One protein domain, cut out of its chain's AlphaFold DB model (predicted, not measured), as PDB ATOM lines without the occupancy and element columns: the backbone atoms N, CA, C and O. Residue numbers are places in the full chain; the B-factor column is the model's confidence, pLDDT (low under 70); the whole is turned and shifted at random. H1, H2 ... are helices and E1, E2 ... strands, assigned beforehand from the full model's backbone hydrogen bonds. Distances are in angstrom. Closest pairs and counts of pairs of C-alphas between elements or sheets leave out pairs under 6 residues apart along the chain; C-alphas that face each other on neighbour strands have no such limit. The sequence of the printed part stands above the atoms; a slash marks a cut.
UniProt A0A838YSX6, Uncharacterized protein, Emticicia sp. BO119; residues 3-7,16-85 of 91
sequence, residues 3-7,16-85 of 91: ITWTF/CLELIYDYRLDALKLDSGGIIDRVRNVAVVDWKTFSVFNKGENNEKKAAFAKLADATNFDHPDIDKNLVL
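This is residues 3 to 7 and 16 to 85 of the 91 residues of an uncharacterized protein of Emticicia sp. BO119 (UniProt A0A838YSX6). A small, twisted sheet of four strands has the helical hairpin H2 and H3 packed over one face, while two short helices, H1 and H4, only graze the sheet. After H3 a long stretch with no named element, residues 68 to 80, passes beside edge strand E3, with which residues 69 to 70 pair, and leads to H4. The printed part has 75 residues, with four named helices and four named strands in the order E1 E2 H1 E3 E4 H2 H3 H4; the mixed sheet runs E1 E2 E4 E3, and the class is mixed, helices and strands. The whole is compact, with a radius of gyration of the C-alphas of 11.3 A, and spans 33 by 26 by 17 A.

In the sheet, E1 is residues 3 to 7, 13.1 A long, from C-alpha 3 at (30.800, -1.721, 172.530). E2 is residues 16 to 21, 16.2 A; E4 is residues 42 to 45, 9.8 A; E3 is residues 34 to 37, 10.4 A. H2 is residues 47 to 55, 11.9 A, and H3 is residues 58 to 67, 14.5 A, ending at C-alpha 67 at (42.074, 12.194, 174.106). H1 is residues 24 to 28, 7.1 A. H4 is residues 81 to 84, 5.0 A, ending at C-alpha 84 at (39.386, 2.505, 159.461).

The sheet is only just strongly twisted, its C-alphas lying up to 4.3 A off the best plane. E1 and E2 are antiparallel, with N 5 and O 17 at 2.8 A. E2 and E4 are parallel at 33 degrees, with N 43 and O 18 at 2.8 A. E4 and E3, a hairpin, are antiparallel, with N 35 and O 44 at 2.8 A. H2 and H3 are on the same face of the sheet, in two layers, helices on one face of a sheet. H2 has a height of 8.5 A over the sheet and lies over E2, with Tyr 21 and Phe 50 the closest C-alphas at 6.1 A; on the local plane it stands at 36 degrees to E2, slantwise to the strands. H3, at a height of 7.6 A, lies over none of the strands. H2 and H3 touch, the C-alphas of Phe 53 and Lys 61 closest at 5.4 A, at a shallow tilt of 30 degrees, opposite ways. H1 and H2 are close but not clearly touching, with the C-alphas of Asp 26 and Trp 47 closest at 6.4 A. H3 and H4 are apart. H2 and H3 have every O i to N i+4 pair within hydrogen-bond range; H1 has 0 of 1, and 1 of 2 O i to N i+3 pairs; H4 is too short for an O i to N i+4 pair.

The C-alphas of Glu 57 and Pro 77 are farthest apart, at 32.8 A. Residues 8 to 15 are not printed, and C-alphas 7 and 16 are 6.4 A apart across this cut. The link H3 to H4, 13 residues, is long. The mean pLDDT of the printed part is 89.4, that of H4 is 75, and no printed residue is under 70.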
ATOM      1  N   ILE A   3      31.632  -2.075 171.369       93.19
ATOM      2  CA  ILE A   3      30.800  -1.721 172.530       93.19
ATOM      3  C   ILE A   3      30.128  -0.369 172.301       93.19
ATOM      4  O   ILE A   3      30.600   0.444 171.511       93.19
ATOM      5  N   THR A   4      29.049  -0.116 173.033       93.75
ATOM      6  CA  THR A   4      28.402   1.197 173.072       93.75
ATOM      7  C   THR A   4      28.603   1.796 174.453       93.75
ATOM      8  O   THR A   4      28.268   1.172 175.460       93.75
ATOM      9  N   TRP A   5      29.145   3.009 174.506       91.94
ATOM     10  CA  TRP A   5      29.241   3.790 175.730       91.94
ATOM     11  C   TRP A   5      28.228   4.929 175.691       91.94
ATOM     12  O   TRP A   5      28.314   5.820 174.848       91.94
ATOM     13  N   THR A   6      27.268   4.907 176.613       89.19
ATOM     14  CA  THR A   6      26.261   5.964 176.738       89.19
ATOM     15  C   THR A   6      26.591   6.864 177.919       89.19
ATOM     16  O   THR A   6      26.733   6.401 179.053       89.19
ATOM     17  N   PHE A   7      26.682   8.165 177.660       83.38
ATOM     18  CA  PHE A   7      26.812   9.196 178.675       83.38
ATOM     19  C   PHE A   7      25.478   9.924 178.861       83.38
ATOM     20  O   PHE A   7      24.847  10.329 177.888       83.38
ATOM     21  N   CYS A  16      25.367   8.680 172.866       90.19
ATOM     22  CA  CYS A  16      25.829   7.317 172.616       90.19
ATOM     23  C   CYS A  16      27.062   7.359 171.719       90.19
ATOM     24  O   CYS A  16      26.981   7.834 170.591       90.19
ATOM     25  N   LEU A  17      28.177   6.839 172.219       92.12
ATOM     26  CA  LEU A  17      29.400   6.634 171.461       92.12
ATOM     27  C   LEU A  17      29.539   5.153 171.123       92.12
ATOM     28  O   LEU A  17      29.610   4.304 172.015       92.12
ATOM     29  N   GLU A  18      29.610   4.844 169.839       94.88
ATOM     30  CA  GLU A  18      29.994   3.521 169.370       94.88
ATOM     31  C   GLU A  18      31.518   3.404 169.370       94.88
ATOM     32  O   GLU A  18      32.207   4.227 168.778       94.88
ATOM     33  N   LEU A  19      32.054   2.385 170.037       94.50
ATOM     34  CA  LEU A  19      33.485   2.104 170.089       94.50
ATOM     35  C   LEU A  19      33.787   0.798 169.376       94.50
ATOM     36  O   LEU A  19      33.239  -0.254 169.715       94.50
ATOM     37  N   ILE A  20      34.713   0.866 168.432       95.12
ATOM     38  CA  ILE A  20      35.182  -0.251 167.631       95.12
ATOM     39  C   ILE A  20      36.659  -0.452 167.957       95.12
ATOM     40  O   ILE A  20      37.484   0.434 167.769       95.12
ATOM     41  N   TYR A  21      36.999  -1.628 168.463       94.25
ATOM     42  CA  TYR A  21      38.391  -2.034 168.598       94.25
ATOM     43  C   TYR A  21      38.943  -2.483 167.243       94.25
ATOM     44  O   TYR A  21      38.355  -3.380 166.619       94.25
ATOM     45  N   ASP A  22      40.088  -1.917 166.862       91.81
ATOM     46  CA  ASP A  22      40.876  -2.304 165.693       91.81
ATOM     47  C   ASP A  22      42.327  -2.604 166.098       91.81
ATOM     48  O   ASP A  22      43.056  -1.730 166.566       91.81
ATOM     49  N   TYR A  23      42.751  -3.850 165.884       91.19
ATOM     50  CA  TYR A  23      44.080  -4.336 166.267       91.19
ATOM     51  C   TYR A  23      45.222  -3.617 165.534       91.19
ATOM     52  O   TYR A  23      46.361  -3.623 165.996       91.19
ATOM     53  N   ARG A  24      44.949  -2.988 164.383       87.81
ATOM     54  CA  ARG A  24      45.959  -2.238 163.624       87.81
ATOM     55  C   ARG A  24      46.456  -1.021 164.404       87.81
ATOM     56  O   ARG A  24      47.607  -0.631 164.243       87.81
ATOM     57  N   LEU A  25      45.622  -0.462 165.284       89.94
ATOM     58  CA  LEU A  25      45.976   0.679 166.133       89.94
ATOM     59  C   LEU A  25      46.933   0.294 167.271       89.94
ATOM     60  O   LEU A  25      47.734   1.130 167.688       89.94
ATOM     61  N   ASP A  26      46.924  -0.966 167.726       90.38
ATOM     62  CA  ASP A  26      47.824  -1.431 168.792       90.38
ATOM     63  C   ASP A  26      49.298  -1.369 168.374       90.38
ATOM     64  O   ASP A  26      50.173  -1.052 169.183       90.38
ATOM     65  N   ALA A  27      49.575  -1.658 167.099       87.38
ATOM     66  CA  ALA A  27      50.924  -1.603 166.543       87.38
ATOM     67  C   ALA A  27      51.458  -0.165 166.453       87.38
ATOM     68  O   ALA A  27      52.665   0.052 166.549       87.38
ATOM     69  N   LEU A  28      50.557   0.808 166.299       85.00
ATOM     70  CA  LEU A  28      50.885   2.209 166.040       85.00
ATOM     71  C   LEU A  28      51.054   3.031 167.316       85.00
ATOM     72  O   LEU A  28      51.671   4.090 167.271       85.00
ATOM     73  N   LYS A  29      50.550   2.531 168.454       81.88
ATOM     74  CA  LYS A  29      50.698   3.156 169.779       81.88
ATOM     75  C   LYS A  29      50.351   4.650 169.765       81.88
ATOM     76  O   LYS A  29      51.103   5.465 170.293       81.88
ATOM     77  N   LEU A  30      49.223   5.001 169.148       86.44
ATOM     78  CA  LEU A  30      48.776   6.389 169.073       86.44
ATOM     79  C   LEU A  30      48.619   6.982 170.478       86.44
ATOM     80  O   LEU A  30      47.905   6.424 171.311       86.44
ATOM     81  N   ASP A  31      49.188   8.162 170.714       86.50
ATOM     82  CA  ASP A  31      49.037   8.869 171.996       86.50
ATOM     83  C   ASP A  31      47.572   9.216 172.312       86.50
ATOM     84  O   ASP A  31      47.171   9.292 173.478       86.50
ATOM     85  N   SER A  32      46.752   9.391 171.270       90.31
ATOM     86  CA  SER A  32      45.308   9.618 171.380       90.31
ATOM     87  C   SER A  32      44.523   8.366 171.780       90.31
ATOM     88  O   SER A  32      43.359   8.474 172.167       90.31
ATOM     89  N   GLY A  33      45.119   7.175 171.645       91.19
ATOM     90  CA  GLY A  33      44.466   5.881 171.848       91.19
ATOM     91  C   GLY A  33      43.469   5.481 170.750       91.19
ATOM     92  O   GLY A  33      42.965   4.359 170.737       91.19
ATOM     93  N   GLY A  34      43.170   6.383 169.813       93.25
ATOM     94  CA  GLY A  34      42.235   6.142 168.722       93.25
ATOM     95  C   GLY A  34      41.746   7.408 168.030       93.25
ATOM     96  O   GLY A  34      42.212   8.523 168.298       93.25
ATOM     97  N   ILE A  35      40.791   7.204 167.127       94.25
ATOM     98  CA  ILE A  35      40.241   8.204 166.217       94.25
ATOM     99  C   ILE A  35      38.718   8.215 166.369       94.25
ATOM    100  O   ILE A  35      38.098   7.157 166.446       94.25
ATOM    101  N   ILE A  36      38.103   9.395 166.395       93.25
ATOM    102  CA  ILE A  36      36.654   9.570 166.506       93.25
ATOM    103  C   ILE A  36      36.079  10.332 165.316       93.25
ATOM    104  O   ILE A  36      36.541  11.412 164.960       93.25
ATOM    105  N   ASP A  37      35.008   9.789 164.751       92.19
ATOM    106  CA  ASP A  37      34.065  10.518 163.920       92.19
ATOM    107  C   ASP A  37      32.961  11.105 164.809       92.19
ATOM    108  O   ASP A  37      32.095  10.389 165.325       92.19
ATOM    109  N   ARG A  38      33.000  12.426 164.998       88.25
ATOM    110  CA  ARG A  38      32.037  13.148 165.842       88.25
ATOM    111  C   ARG A  38      30.661  13.308 165.205       88.25
ATOM    112  O   ARG A  38      29.694  13.492 165.933       88.25
ATOM    113  N   VAL A  39      30.560  13.237 163.878       87.69
ATOM    114  CA  VAL A  39      29.276  13.339 163.175       87.69
ATOM    115  C   VAL A  39      28.475  12.064 163.408       87.69
ATOM    116  O   VAL A  39      27.290  12.115 163.728       87.69
ATOM    117  N   ARG A  40      29.139  10.910 163.305       88.69
ATOM    118  CA  ARG A  40      28.507   9.596 163.491       88.69
ATOM    119  C   ARG A  40      28.525   9.095 164.933       88.69
ATOM    120  O   ARG A  40      27.850   8.116 165.229       88.69
ATOM    121  N   ASN A  41      29.275   9.749 165.823       90.38
ATOM    122  CA  ASN A  41      29.588   9.260 167.168       90.38
ATOM    123  C   ASN A  41      30.169   7.836 167.144       90.38
ATOM    124  O   ASN A  41      29.748   6.962 167.904       90.38
ATOM    125  N   VAL A  42      31.145   7.611 166.263       92.94
ATOM    126  CA  VAL A  42      31.862   6.335 166.142       92.94
ATOM    127  C   VAL A  42      33.339   6.578 166.400       92.94
ATOM    128  O   VAL A  42      33.958   7.408 165.742       92.94
ATOM    129  N   ALA A  43      33.919   5.845 167.341       94.12
ATOM    130  CA  ALA A  43      35.342   5.852 167.627       94.12
ATOM    131  C   ALA A  43      35.963   4.500 167.283       94.12
ATOM    132  O   ALA A  43      35.435   3.455 167.664       94.12
ATOM    133  N   VAL A  44      37.109   4.526 166.608       94.75
ATOM    134  CA  VAL A  44      37.949   3.349 166.391       94.75
ATOM    135  C   VAL A  44      39.207   3.500 167.229       94.75
ATOM    136  O   VAL A  44      39.895   4.517 167.150       94.75
ATOM    137  N   VAL A  45      39.465   2.524 168.090       95.25
ATOM    138  CA  VAL A  45      40.425   2.651 169.191       95.25
ATOM    139  C   VAL A  45      41.312   1.418 169.320       95.25
ATOM    140  O   VAL A  45      40.939   0.318 168.903       95.25
ATOM    141  N   ASP A  46      42.479   1.616 169.929       95.12
ATOM    142  CA  ASP A  46      43.373   0.538 170.344       95.12
ATOM    143  C   ASP A  46      42.777  -0.278 171.509       95.12
ATOM    144  O   ASP A  46      41.769   0.089 172.131       95.12
ATOM    145  N   TRP A  47      43.388  -1.419 171.821       94.81
ATOM    146  CA  TRP A  47      42.922  -2.311 172.878       94.81
ATOM    147  C   TRP A  47      42.957  -1.650 174.257       94.81
ATOM    148  O   TRP A  47      42.046  -1.836 175.070       94.81
ATOM    149  N   LYS A  48      44.001  -0.862 174.537       94.50
ATOM    150  CA  LYS A  48      44.184  -0.191 175.831       94.50
ATOM    151  C   LYS A  48      43.016   0.751 176.112       94.50
ATOM    152  O   LYS A  48      42.416   0.697 177.185       94.50
ATOM    153  N   THR A  49      42.664   1.563 175.130       95.25
ATOM    154  CA  THR A  49      41.571   2.529 175.168       95.25
ATOM    155  C   THR A  49      40.230   1.812 175.185       95.25
ATOM    156  O   THR A  49      39.386   2.116 176.029       95.25
ATOM    157  N   PHE A  50      40.047   0.787 174.348       95.50
ATOM    158  CA  PHE A  50      38.841  -0.041 174.360       95.50
ATOM    159  C   PHE A  50      38.570  -0.660 175.740       95.50
ATOM    160  O   PHE A  50      37.436  -0.647 176.223       95.50
ATOM    161  N   SER A  51      39.612  -1.158 176.410       94.69
ATOM    162  CA  SER A  51      39.516  -1.742 177.750       94.69
ATOM    163  C   SER A  51      39.052  -0.722 178.798       94.69
ATOM    164  O   SER A  51      38.211  -1.056 179.636       94.69
ATOM    165  N   VAL A  52      39.507   0.538 178.708       94.94
ATOM    166  CA  VAL A  52      39.030   1.636 179.573       94.94
ATOM    167  C   VAL A  52      37.534   1.875 179.374       94.94
ATOM    168  O   VAL A  52      36.785   1.953 180.346       94.94
ATOM    169  N   PHE A  53      37.055   1.923 178.131       93.56
ATOM    170  CA  PHE A  53      35.620   2.083 177.877       93.56
ATOM    171  C   PHE A  53      34.789   0.881 178.335       93.56
ATOM    172  O   PHE A  53      33.666   1.060 178.815       93.56
ATOM    173  N   ASN A  54      35.340  -0.329 178.239       93.19
ATOM    174  CA  ASN A  54      34.655  -1.551 178.640       93.19
ATOM    175  C   ASN A  54      34.551  -1.687 180.170       93.19
ATOM    176  O   ASN A  54      33.467  -1.929 180.695       93.19
ATOM    177  N   LYS A  55      35.663  -1.505 180.894       93.25
ATOM    178  CA  LYS A  55      35.770  -1.853 182.325       93.25
ATOM    179  C   LYS A  55      36.117  -0.691 183.255       93.25
ATOM    180  O   LYS A  55      35.948  -0.843 184.459       93.25
ATOM    181  N   GLY A  56      36.614   0.424 182.726       90.88
ATOM    182  CA  GLY A  56      37.048   1.568 183.526       90.88
ATOM    183  C   GLY A  56      35.894   2.322 184.182       90.88
ATOM    184  O   GLY A  56      34.718   2.122 183.862       90.88
ATOM    185  N   GLU A  57      36.231   3.232 185.086       91.69
ATOM    186  CA  GLU A  57      35.261   4.106 185.739       91.69
ATOM    187  C   GLU A  57      34.855   5.288 184.848       91.69
ATOM    188  O   GLU A  57      35.545   5.667 183.903       91.69
ATOM    189  N   ASN A  58      33.736   5.944 185.171       87.00
ATOM    190  CA  ASN A  58      33.222   7.067 184.377       87.00
ATOM    191  C   ASN A  58      34.236   8.207 184.176       87.00
ATOM    192  O   ASN A  58      34.239   8.831 183.115       87.00
ATOM    193  N   ASN A  59      35.091   8.487 185.164       90.31
ATOM    194  CA  ASN A  59      36.123   9.521 185.042       90.31
ATOM    195  C   ASN A  59      37.207   9.121 184.032       90.31
ATOM    196  O   ASN A  59      37.619   9.944 183.216       90.31
ATOM    197  N   GLU A  60      37.605   7.849 184.025       92.88
ATOM    198  CA  GLU A  60      38.586   7.310 183.080       92.88
ATOM    199  C   GLU A  60      38.026   7.281 181.656       92.88
ATOM    200  O   GLU A  60      38.709   7.697 180.723       92.88
ATOM    201  N   LYS A  61      36.756   6.885 181.482       92.31
ATOM    202  CA  LYS A  61      36.078   6.901 180.173       92.31
ATOM    203  C   LYS A  61      35.990   8.309 179.595       92.31
ATOM    204  O   LYS A  61      36.264   8.511 178.417       92.31
ATOM    205  N   LYS A  62      35.663   9.305 180.427       90.62
ATOM    206  CA  LYS A  62      35.659  10.718 180.015       90.62
ATOM    207  C   LYS A  62      37.054  11.204 179.624       90.62
ATOM    208  O   LYS A  62      37.189  11.891 178.616       90.62
ATOM    209  N   ALA A  63      38.079  10.839 180.394       92.19
ATOM    210  CA  ALA A  63      39.460  11.193 180.081       92.19
ATOM    211  C   ALA A  63      39.935  10.538 178.774       92.19
ATOM    212  O   ALA A  63      40.576  11.199 177.963       92.19
ATOM    213  N   ALA A  64      39.586   9.270 178.540       93.31
ATOM    214  CA  ALA A  64      39.869   8.570 177.289       93.31
ATOM    215  C   ALA A  64      39.145   9.223 176.105       93.31
ATOM    216  O   ALA A  64      39.767   9.497 175.085       93.31
ATOM    217  N   PHE A  65      37.864   9.565 176.263       92.31
ATOM    218  CA  PHE A  65      37.087  10.260 175.236       92.31
ATOM    219  C   PHE A  65      37.701  11.608 174.841       92.31
ATOM    220  O   PHE A  65      37.770  11.932 173.659       92.31
ATOM    221  N   ALA A  66      38.180  12.382 175.818       91.44
ATOM    222  CA  ALA A  66      38.806  13.678 175.569       91.44
ATOM    223  C   ALA A  66      40.131  13.583 174.789       91.44
ATOM    224  O   ALA A  66      40.528  14.564 174.165       91.44
ATOM    225  N   LYS A  67      40.807  12.427 174.818       93.81
ATOM    226  CA  LYS A  67      42.074  12.194 174.106       93.81
ATOM    227  C   LYS A  67      41.896  11.763 172.652       93.81
ATOM    228  O   LYS A  67      42.851  11.884 171.890       93.81
ATOM    229  N   LEU A  68      40.717  11.264 172.274       92.94
ATOM    230  CA  LEU A  68      40.472  10.745 170.929       92.94
ATOM    231  C   LEU A  68      40.720  11.822 169.872       92.94
ATOM    232  O   LEU A  68      40.198  12.937 169.961       92.94
ATOM    233  N   ALA A  69      41.494  11.460 168.851       93.00
ATOM    234  CA  ALA A  69      41.803  12.365 167.759       93.00
ATOM    235  C   ALA A  69      40.612  12.467 166.802       93.00
ATOM    236  O   ALA A  69      40.006  11.462 166.439       93.00
ATOM    237  N   ASP A  70      40.268  13.680 166.381       91.75
ATOM    238  CA  ASP A  70      39.169  13.884 165.439       91.75
ATOM    239  C   ASP A  70      39.547  13.359 164.051       91.75
ATOM    240  O   ASP A  70      40.549  13.792 163.487       91.75
ATOM    241  N   ALA A  71      38.741  12.464 163.477       88.62
ATOM    242  CA  ALA A  71      38.995  11.866 162.166       88.62
ATOM    243  C   ALA A  71      39.139  12.908 161.039       88.62
ATOM    244  O   ALA A  71      39.866  12.688 160.064       88.62
ATOM    245  N   THR A  72      38.485  14.063 161.183       85.31
ATOM    246  CA  THR A  72      38.572  15.174 160.225       85.31
ATOM    247  C   THR A  72      40.000  15.711 160.142       85.31
ATOM    248  O   THR A  72      40.527  15.900 159.046       85.31
ATOM    249  N   ASN A  73      40.645  15.865 161.302       82.62
ATOM    250  CA  ASN A  73      41.975  16.461 161.452       82.62
ATOM    251  C   ASN A  73      43.082  15.421 161.664       82.62
ATOM    252  O   ASN A  73      44.249  15.784 161.774       82.62
ATOM    253  N   PHE A  74      42.726  14.141 161.749       84.00
ATOM    254  CA  PHE A  74      43.684  13.065 161.909       84.00
ATOM    255  C   PHE A  74      44.385  12.787 160.580       84.00
ATOM    256  O   PHE A  74      43.735  12.512 159.560       84.00
ATOM    257  N   ASP A  75      45.710  12.860 160.623       81.19
ATOM    258  CA  ASP A  75      46.615  12.494 159.546       81.19
ATOM    259  C   ASP A  75      47.765  11.687 160.152       81.19
ATOM    260  O   ASP A  75      48.436  12.143 161.078       81.19
ATOM    261  N   HIS A  76      47.934  10.452 159.686       81.12
ATOM    262  CA  HIS A  76      48.993   9.565 160.143       81.12
ATOM    263  C   HIS A  76      49.476   8.734 158.950       81.12
ATOM    264  O   HIS A  76      48.646   8.096 158.300       81.12
ATOM    265  N   PRO A  77      50.791   8.694 158.670       80.38
ATOM    266  CA  PRO A  77      51.329   8.099 157.444       80.38
ATOM    267  C   PRO A  77      50.963   6.617 157.281       80.38
ATOM    268  O   PRO A  77      50.714   6.163 156.169       80.38
ATOM    269  N   ASP A  78      50.869   5.887 158.393       81.69
ATOM    270  CA  ASP A  78      50.556   4.451 158.399       81.69
ATOM    271  C   ASP A  78      49.060   4.122 158.570       81.69
ATOM    272  O   ASP A  78      48.695   2.949 158.677       81.69
ATOM    273  N   ILE A  79      48.175   5.129 158.631       80.00
ATOM    274  CA  ILE A  79      46.730   4.917 158.798       80.00
ATOM    275  C   ILE A  79      45.960   5.576 157.666       80.00
ATOM    276  O   ILE A  79      45.760   6.790 157.643       80.00
ATOM    277  N   ASP A  80      45.379   4.749 156.801       81.31
ATOM    278  CA  ASP A  80      44.293   5.209 155.945       81.31
ATOM    279  C   ASP A  80      42.995   5.309 156.760       81.31
ATOM    280  O   ASP A  80      42.317   4.317 157.044       81.31
ATOM    281  N   LYS A  81      42.621   6.534 157.133       73.75
ATOM    282  CA  LYS A  81      41.379   6.796 157.870       73.75
ATOM    283  C   LYS A  81      40.117   6.373 157.120       73.75
ATOM    284  O   LYS A  81      39.131   6.045 157.773       73.75
ATOM    285  N   ASN A  82      40.132   6.310 155.786       75.44
ATOM    286  CA  ASN A  82      38.986   5.822 155.010       75.44
ATOM    287  C   ASN A  82      38.819   4.305 155.137       75.44
ATOM    288  O   ASN A  82      37.708   3.793 155.014       75.44
ATOM    289  N   LEU A  83      39.912   3.590 155.412       75.44
ATOM    290  CA  LEU A  83      39.902   2.152 155.656       75.44
ATOM    291  C   LEU A  83      39.454   1.812 157.085       75.44
ATOM    292  O   LEU A  83      38.892   0.743 157.325       75.44
ATOM    293  N   VAL A  84      39.728   2.699 158.042       76.06
ATOM    294  CA  VAL A  84      39.386   2.505 159.461       76.06
ATOM    295  C   VAL A  84      37.975   3.023 159.774       76.06
ATOM    296  O   VAL A  84      37.232   2.391 160.518       76.06
ATOM    297  N   LEU A  85      37.571   4.137 159.158       77.94
ATOM    298  CA  LEU A  85      36.262   4.776 159.295       77.94
ATOM    299  C   LEU A  85      35.612   4.969 157.908       77.94
ATOM    300  O   LEU A  85      35.488   6.105 157.434       77.94
TER     301      LEU A  85